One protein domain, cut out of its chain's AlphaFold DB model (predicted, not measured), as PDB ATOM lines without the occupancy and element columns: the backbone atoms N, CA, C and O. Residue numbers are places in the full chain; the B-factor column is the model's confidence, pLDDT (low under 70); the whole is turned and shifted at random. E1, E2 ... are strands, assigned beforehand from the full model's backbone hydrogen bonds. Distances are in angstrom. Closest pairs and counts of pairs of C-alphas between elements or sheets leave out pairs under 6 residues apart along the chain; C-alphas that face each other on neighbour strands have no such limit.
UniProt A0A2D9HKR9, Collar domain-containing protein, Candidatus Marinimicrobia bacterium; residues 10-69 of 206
ATOM      1  N   LEU A  10     135.751 187.978 208.874       87.88
ATOM      2  CA  LEU A  10     136.118 188.995 209.860       87.88
ATOM      3  C   LEU A  10     135.435 188.695 211.193       87.88
ATOM      4  O   LEU A  10     134.224 188.491 211.238       87.88
ATOM      5  N   PHE A  11     136.199 188.707 212.282       87.81
ATOM      6  CA  PHE A  11     135.671 188.487 213.624       87.81
ATOM      7  C   PHE A  11     136.282 189.459 214.626       87.81
ATOM      8  O   PHE A  11     137.414 189.910 214.469       87.81
ATOM      9  N   TYR A  12     135.526 189.795 215.664       87.44
ATOM     10  CA  TYR A  12     135.997 190.667 216.731       87.44
ATOM     11  C   TYR A  12     136.565 189.823 217.870       87.44
ATOM     12  O   TYR A  12     135.884 188.926 218.363       87.44
ATOM     13  N   ASN A  13     137.799 190.099 218.293       82.31
ATOM     14  CA  ASN A  13     138.458 189.334 219.359       82.31
ATOM     15  C   ASN A  13     138.303 189.959 220.760       82.31
ATOM     16  O   ASN A  13     138.970 189.524 221.694       82.31
ATOM     17  N   GLY A  14     137.466 190.993 220.902       82.31
ATOM     18  CA  GLY A  14     137.284 191.737 222.153       82.31
ATOM     19  C   GLY A  14     138.083 193.040 222.240       82.31
ATOM     20  O   GLY A  14     137.743 193.890 223.058       82.31
ATOM     21  N   THR A  15     139.085 193.224 221.375       87.81
ATOM     22  CA  THR A  15     139.890 194.454 221.305       87.81
ATOM     23  C   THR A  15     139.844 195.049 219.903       87.81
ATOM     24  O   THR A  15     139.512 196.221 219.754       87.81
ATOM     25  N   ASP A  16     140.050 194.224 218.873       88.50
ATOM     26  CA  ASP A  16     140.107 194.633 217.469       88.50
ATOM     27  C   ASP A  16     139.394 193.634 216.545       88.50
ATOM     28  O   ASP A  16     139.148 192.473 216.890       88.50
ATOM     29  N   TYR A  17     139.105 194.078 215.321       86.50
ATOM     30  CA  TYR A  17     138.681 193.184 214.245       86.50
ATOM     31  C   TYR A  17     139.883 192.444 213.661       86.50
ATOM     32  O   TYR A  17     140.846 193.051 213.188       86.50
ATOM     33  N   GLN A  18     139.800 191.120 213.682       87.81
ATOM     34  CA  GLN A  18     140.768 190.194 213.119       87.81
ATOM     35  C   GLN A  18     140.194 189.541 211.864       87.81
ATOM     36  O   GLN A  18     138.977 189.431 211.691       87.81
ATOM     37  N   ARG A  19     141.084 189.096 210.976       88.25
ATOM     38  CA  ARG A  19     140.723 188.406 209.738       88.25
ATOM     39  C   ARG A  19     141.185 186.958 209.798       88.25
ATOM     40  O   ARG A  19     142.375 186.702 209.959       88.25
ATOM     41  N   LEU A  20     140.256 186.040 209.579       89.81
ATOM     42  CA  LEU A  20     140.524 184.648 209.259       89.81
ATOM     43  C   LEU A  20     140.398 184.482 207.742       89.81
ATOM     44  O   LEU A  20     139.342 184.744 207.169       89.81
ATOM     45  N   THR A  21     141.486 184.089 207.086       91.31
ATOM     46  CA  THR A  21     141.489 183.856 205.635       91.31
ATOM     47  C   THR A  21     140.529 182.735 205.262       91.31
ATOM     48  O   THR A  21     140.328 181.825 206.068       91.31
ATOM     49  N   ILE A  22     139.977 182.766 204.051       89.88
ATOM     50  CA  ILE A  22     139.122 181.690 203.531       89.88
ATOM     51  C   ILE A  22     139.744 180.292 203.737       89.88
ATOM     52  O   ILE A  22     140.947 180.087 203.558       89.88
ATOM     53  N   GLY A  23     138.912 179.334 204.148       87.25
ATOM     54  CA  GLY A  23     139.301 177.939 204.339       87.25
ATOM     55  C   GLY A  23     139.399 177.156 203.028       87.25
ATOM     56  O   GLY A  23     139.011 177.617 201.955       87.25
ATOM     57  N   THR A  24     139.908 175.931 203.117       88.88
ATOM     58  CA  THR A  24     139.913 174.962 202.010       88.88
ATOM     59  C   THR A  24     138.628 174.127 201.993       88.88
ATOM     60  O   THR A  24     137.903 174.061 202.981       88.88
ATOM     61  N   ALA A  25     138.361 173.418 200.891       84.38
ATOM     62  CA  ALA A  25     137.160 172.583 200.742       84.38
ATOM     63  C   ALA A  25     137.041 171.436 201.768       84.38
ATOM     64  O   ALA A  25     135.956 170.900 201.963       84.38
ATOM     65  N   ALA A  26     138.143 171.049 202.419       84.31
ATOM     66  CA  ALA A  26     138.167 170.002 203.441       84.31
ATOM     67  C   ALA A  26     138.030 170.555 204.870       84.31
ATOM     68  O   ALA A  26     138.210 169.814 205.837       84.31
ATOM     69  N   GLN A  27     137.770 171.855 205.022       86.81
ATOM     70  CA  GLN A  27     137.705 172.520 206.316       86.81
ATOM     71  C   GLN A  27     136.304 173.044 206.605       86.81
ATOM     72  O   GLN A  27     135.579 173.486 205.716       86.81
ATOM     73  N   VAL A  28     135.951 173.013 207.883       86.25
ATOM     74  CA  VAL A  28     134.719 173.591 208.419       86.25
ATOM     75  C   VAL A  28     135.080 174.667 209.432       86.25
ATOM     76  O   VAL A  28     136.095 174.562 210.127       86.25
ATOM     77  N   LEU A  29     134.272 175.724 209.483       88.06
ATOM     78  CA  LEU A  29     134.451 176.799 210.448       88.06
ATOM     79  C   LEU A  29     133.928 176.324 211.803       88.06
ATOM     80  O   LEU A  29     132.769 175.925 211.912       88.06
ATOM     81  N   ALA A  30     134.771 176.378 212.825       83.00
ATOM     82  CA  ALA A  30     134.419 176.026 214.193       83.00
ATOM     83  C   ALA A  30     134.890 177.116 215.156       83.00
ATOM     84  O   ALA A  30     135.693 177.973 214.800       83.00
ATOM     85  N   THR A  31     134.387 177.101 216.384       83.94
ATOM     86  CA  THR A  31     134.918 177.948 217.454       83.94
ATOM     87  C   THR A  31     136.034 177.214 218.169       83.94
ATOM     88  O   THR A  31     135.832 176.083 218.621       83.94
ATOM     89  N   ASN A  32     137.175 177.869 218.341       78.56
ATOM     90  CA  ASN A  32     138.226 177.334 219.179       78.56
ATOM     91  C   ASN A  32     137.735 177.252 220.637       78.56
ATOM     92  O   ASN A  32     137.030 178.129 221.145       78.56
ATOM     93  N   ASN A  33     138.089 176.169 221.325       66.88
ATOM     94  CA  ASN A  33     137.619 175.932 222.693       66.88
ATOM     95  C   ASN A  33     138.311 176.857 223.719       66.88
ATOM     96  O   ASN A  33     137.860 176.993 224.849       66.88
ATOM     97  N   ALA A  34     139.430 177.482 223.335       64.25
ATOM     98  CA  ALA A  34     140.283 178.250 224.238       64.25
ATOM     99  C   ALA A  34     139.965 179.755 224.285       64.25
ATOM    100  O   ALA A  34     140.231 180.387 225.305       64.25
ATOM    101  N   THR A  35     139.433 180.348 223.208       66.62
ATOM    102  CA  THR A  35     139.175 181.801 223.136       66.62
ATOM    103  C   THR A  35     137.847 182.162 222.461       66.62
ATOM    104  O   THR A  35     137.641 183.334 222.152       66.62
ATOM    105  N   ASN A  36     136.975 181.184 222.175       73.75
ATOM    106  CA  ASN A  36     135.733 181.348 221.406       73.75
ATOM    107  C   ASN A  36     135.927 182.051 220.046       73.75
ATOM    108  O   ASN A  36     134.981 182.599 219.480       73.75
ATOM    109  N   ALA A  37     137.150 182.041 219.516       84.25
ATOM    110  CA  ALA A  37     137.476 182.651 218.238       84.25
ATOM    111  C   ALA A  37     137.196 181.650 217.109       84.25
ATOM    112  O   ALA A  37     137.423 180.453 217.292       84.25
ATOM    113  N   PRO A  38     136.714 182.103 215.943       88.62
ATOM    114  CA  PRO A  38     136.520 181.226 214.802       88.62
ATOM    115  C   PRO A  38     137.866 180.714 214.271       88.62
ATOM    116  O   PRO A  38     138.824 181.474 214.126       88.62
ATOM    117  N   GLU A  39     137.920 179.428 213.945       90.00
ATOM    118  CA  GLU A  39     139.064 178.750 213.340       90.00
ATOM    119  C   GLU A  39     138.609 177.720 212.296       90.00
ATOM    120  O   GLU A  39     137.486 177.213 212.335       90.00
ATOM    121  N   TRP A  40     139.493 177.390 211.353       90.00
ATOM    122  CA  TRP A  40     139.261 176.310 210.396       90.00
ATOM    123  C   TRP A  40     139.793 174.993 210.946       90.00
ATOM    124  O   TRP A  40     141.004 174.832 211.109       90.00
ATOM    125  N   ILE A  41     138.907 174.023 211.154       86.38
ATOM    126  CA  ILE A  41     139.284 172.655 211.527       86.38
ATOM    127  C   ILE A  41     139.077 171.706 210.347       86.38
ATOM    128  O   ILE A  41     138.240 171.945 209.475       86.38
ATOM    129  N   ASN A  42     139.850 170.620 210.297       84.75
ATOM    130  CA  ASN A  42     139.668 169.587 209.278       84.75
ATOM    131  C   ASN A  42     138.309 168.902 209.482       84.75
ATOM    132  O   ASN A  42     138.045 168.376 210.562       84.75
ATOM    133  N   ALA A  43     137.474 168.876 208.444       73.31
ATOM    134  CA  ALA A  43     136.147 168.267 208.469       73.31
ATOM    135  C   ALA A  43     136.184 166.777 208.852       73.31
ATOM    136  O   ALA A  43     135.255 166.286 209.480       73.31
ATOM    137  N   ALA A  44     137.269 166.065 208.526       69.75
ATOM    138  CA  ALA A  44     137.426 164.645 208.845       69.75
ATOM    139  C   ALA A  44     137.718 164.369 210.332       69.75
ATOM    140  O   ALA A  44     137.496 163.257 210.803       69.75
ATOM    141  N   THR A  45     138.255 165.353 211.059       66.00
ATOM    142  CA  THR A  45     138.566 165.246 212.498       66.00
ATOM    143  C   THR A  45     137.664 166.118 213.360       66.00
ATOM    144  O   THR A  45     137.656 165.986 214.581       66.00
ATOM    145  N   ALA A  46     136.930 167.036 212.736       65.44
ATOM    146  CA  ALA A  46     135.830 167.726 213.363       65.44
ATOM    147  C   ALA A  46     134.839 166.664 213.845       65.44
ATOM    148  O   ALA A  46     134.485 165.757 213.092       65.44
ATOM    149  N   SER A  47     134.387 166.781 215.096       62.28
ATOM    150  CA  SER A  47     133.232 166.034 215.605       62.28
ATOM    151  C   SER A  47     131.964 166.561 214.928       62.28
ATOM    152  O   SER A  47     131.065 167.099 215.570       62.28
ATOM    153  N   LEU A  48     131.931 166.474 213.600       57.06
ATOM    154  CA  LEU A  48     130.733 166.644 212.813       57.06
ATOM    155  C   LEU A  48     129.796 165.509 213.207       57.06
ATOM    156  O   LEU A  48     130.270 164.398 213.477       57.06
ATOM    157  N   PRO A  49     128.480 165.763 213.263       55.00
ATOM    158  CA  PRO A  49     127.541 164.674 213.440       55.00
ATOM    159  C   PRO A  49     127.876 163.603 212.392       55.00
ATOM    160  O   PRO A  49     128.155 163.967 211.241       55.00
ATOM    161  N   PRO A  50     127.903 162.305 212.762       55.31
ATOM    162  CA  PRO A  50     127.990 161.258 211.758       55.31
ATOM    163  C   PRO A  50     126.906 161.581 210.739       55.31
ATOM    164  O   PRO A  50     125.768 161.841 211.131       55.31
ATOM    165  N   THR A  51     127.272 161.690 209.463       53.84
ATOM    166  CA  THR A  51     126.316 161.936 208.385       53.84
ATOM    167  C   THR A  51     125.188 160.928 208.553       53.84
ATOM    168  O   THR A  51     125.388 159.734 208.322       53.84
ATOM    169  N   GLY A  52     124.045 161.387 209.068       52.28
ATOM    170  CA  GLY A  52     122.871 160.548 209.212       52.28
ATOM    171  C   GLY A  52     122.511 160.048 207.824       52.28
ATOM    172  O   GLY A  52     122.628 160.806 206.862       52.28
ATOM    173  N   ALA A  53     122.120 158.777 207.722       55.00
ATOM    174  CA  ALA A  53     121.674 158.196 206.464       55.00
ATOM    175  C   ALA A  53     120.698 159.159 205.765       55.00
ATOM    176  O   ALA A  53     119.737 159.610 206.390       55.00
ATOM    177  N   ASP A  54     121.031 159.508 204.523       52.41
ATOM    178  CA  ASP A  54     120.428 160.466 203.586       52.41
ATOM    179  C   ASP A  54     118.941 160.837 203.831       52.41
ATOM    180  O   ASP A  54     118.059 160.455 203.060       52.41
ATOM    181  N   GLY A  55     118.636 161.601 204.893       57.03
ATOM    182  CA  GLY A  55     117.260 162.023 205.209       57.03
ATOM    183  C   GLY A  55     116.886 162.269 206.680       57.03
ATOM    184  O   GLY A  55     115.744 162.657 206.929       57.03
ATOM    185  N   ASN A  56     117.788 162.065 207.648       63.34
ATOM    186  CA  ASN A  56     117.530 162.376 209.065       63.34
ATOM    187  C   ASN A  56     117.527 163.878 209.381       63.34
ATOM    188  O   ASN A  56     118.294 164.646 208.801       63.34
ATOM    189  N   ILE A  57     116.712 164.282 210.364       67.31
ATOM    190  CA  ILE A  57     116.735 165.651 210.897       67.31
ATOM    191  C   ILE A  57     117.832 165.723 211.960       67.31
ATOM    192  O   ILE A  57     117.855 164.928 212.898       67.31
ATOM    193  N   LEU A  58     118.746 166.683 211.820       70.06
ATOM    194  CA  LEU A  58     119.711 167.004 212.866       70.06
ATOM    195  C   LEU A  58     119.038 167.921 213.890       70.06
ATOM    196  O   LEU A  58     118.603 169.021 213.546       70.06
ATOM    197  N   THR A  59     118.955 167.478 215.138       63.66
ATOM    198  CA  THR A  59     118.428 168.271 216.254       63.66
ATOM    199  C   THR A  59     119.540 168.532 217.260       63.66
ATOM    200  O   THR A  59     120.289 167.618 217.601       63.66
ATOM    201  N   SER A  60     119.656 169.766 217.753       66.19
ATOM    202  CA  SER A  60     120.595 170.114 218.823       66.19
ATOM    203  C   SER A  60     119.857 170.321 220.144       66.19
ATOM    204  O   SER A  60     118.900 171.095 220.179       66.19
ATOM    205  N   ASP A  61     120.346 169.730 221.234       63.69
ATOM    206  CA  ASP A  61     119.881 170.027 222.603       63.69
ATOM    207  C   ASP A  61     120.646 171.207 223.249       63.69
ATOM    208  O   ASP A  61     120.514 171.486 224.439       63.69
ATOM    209  N   GLY A  62     121.464 171.905 222.455       60.50
ATOM    210  CA  GLY A  62     122.341 172.990 222.897       60.50
ATOM    211  C   GLY A  62     123.698 172.528 223.442       60.50
ATOM    212  O   GLY A  62     124.592 173.360 223.568       60.50
ATOM    213  N   THR A  63     123.885 171.229 223.705       62.78
ATOM    214  CA  THR A  63     125.164 170.630 224.136       62.78
ATOM    215  C   THR A  63     125.717 169.659 223.091       62.78
ATOM    216  O   THR A  63     126.916 169.666 222.823       62.78
ATOM    217  N   ASN A  64     124.853 168.867 222.453       60.31
ATOM    218  CA  ASN A  64     125.192 167.897 221.420       60.31
ATOM    219  C   ASN A  64     124.237 168.009 220.227       60.31
ATOM    220  O   ASN A  64     123.104 168.480 220.336       60.31
ATOM    221  N   TRP A  65     124.711 167.559 219.068       64.94
ATOM    222  CA  TRP A  65     123.928 167.472 217.840       64.94
ATOM    223  C   TRP A  65     123.631 165.996 217.584       64.94
ATOM    224  O   TRP A  65     124.559 165.202 217.425       64.94
ATOM    225  N   ALA A  66     122.353 165.624 217.562       63.03
ATOM    226  CA  ALA A  66     121.894 164.259 217.328       63.03
ATOM    227  C   ALA A  66     121.170 164.162 215.979       63.03
ATOM    228  O   ALA A  66     120.467 165.087 215.572       63.03
ATOM    229  N   SER A  67     121.346 163.044 215.271       67.75
ATOM    230  CA  SER A  67     120.548 162.724 214.087       67.75
ATOM    231  C   SER A  67     119.337 161.901 214.512       67.75
ATOM    232  O   SER A  67     119.491 160.721 214.832       67.75
ATOM    233  N   GLU A  68     118.149 162.489 214.470       61.25
ATOM    234  CA  GLU A  68     116.910 161.787 214.803       61.25
ATOM    235  C   GLU A  68     116.239 161.230 213.540       61.25
ATOM    236  O   GLU A  68     116.192 161.939 212.521       61.25
ATOM    237  N   PRO A  69     115.718 159.980 213.582       58.00
ATOM    238  CA  PRO A  69     114.882 159.410 212.531       58.00
ATOM    239  C   PRO A  69     113.843 160.422 212.055       58.00
ATOM    240  O   PRO A  69     113.047 160.912 212.856       58.00
TER     241      PRO A  69
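AT A GLANCE: This is residues 10 to 69 of the 206 residues of the protein "Collar domain-containing protein" of Candidatus Marinimicrobia bacterium (UniProt A0A2D9HKR9). Three small two-stranded hairpins are strung out one after another along an elongated, loose shape: E1 with E2 at one end, E3 with E4 near the middle, and E5 with E6 toward the other end, past the long stretch of residues 43 to 56. Each hairpin is its own small sheet, and the three make no common sheet. The printed part has 60 residues, no named helix and six named strands, E1 to E6 in that order, each sheet antiparallel. The class is all strand, though under half of the residues, 25 of the 60, are in named elements. The whole is loose, with a radius of gyration of the C-alphas of 14.4 A, and elongated, spanning 44 by 26 by 16 A.

IN THESE COORDINATES: Find C-alpha 10 at (136.118, 188.995, 209.860), where E1, residues 10 to 12, begins. E2 follows as residues 17 to 20 and is 10.1 A long. Look next at E3, residues 27 to 31, 12.7 A long, and at E4, residues 38 to 42, 13.3 A long and ending at C-alpha 42 at (139.668, 169.587, 209.278). Past residues 43 to 56 you reach E5, residues 57 to 60, 9.9 A long, and then E6, residues 65 to 68, 9.5 A long, which ends at C-alpha 68 at (116.910, 161.787, 214.803).

HOW THE PARTS SIT: Begin with the hairpin of E1 and E2, antiparallel at 137 degrees between directions; N 18 and O 11 are 2.8 A apart, within hydrogen-bond range. Go on to the hairpin of E3 and E4, antiparallel at 140 degrees, where N 39 and O 30 are 2.8 A apart and N 28 and O 41 are 3.0 A apart, both within hydrogen-bond range. Between these two hairpins, look at Leu 20 of E2 and Glu 39 of E4: their C-alphas, the closest of the two strands, are 7.3 A apart. The closest C-alphas of E1 and E4, those of Phe 11 and Pro 38, are 7.4 A apart. E1 and E3 are apart, and so are E2 and E3. In the hairpin of E5 and E6, antiparallel at 145 degrees, N 59 and O 66 are 2.9 A apart, within hydrogen-bond range. E5 and E6 are each apart from E1, E2, E3 and E4.

THE WHOLE: The two C-alphas farthest apart are those of Thr 15 and Pro 69, at 43.9 A. The printed part has no cut, and its one long link is E4 to E5, with 14 residues. Look at the B-factor column for the model's confidence: the mean pLDDT of the printed part is 74.2, and residues 33 to 35, 44 to 57 and 59 to 69 are under 70.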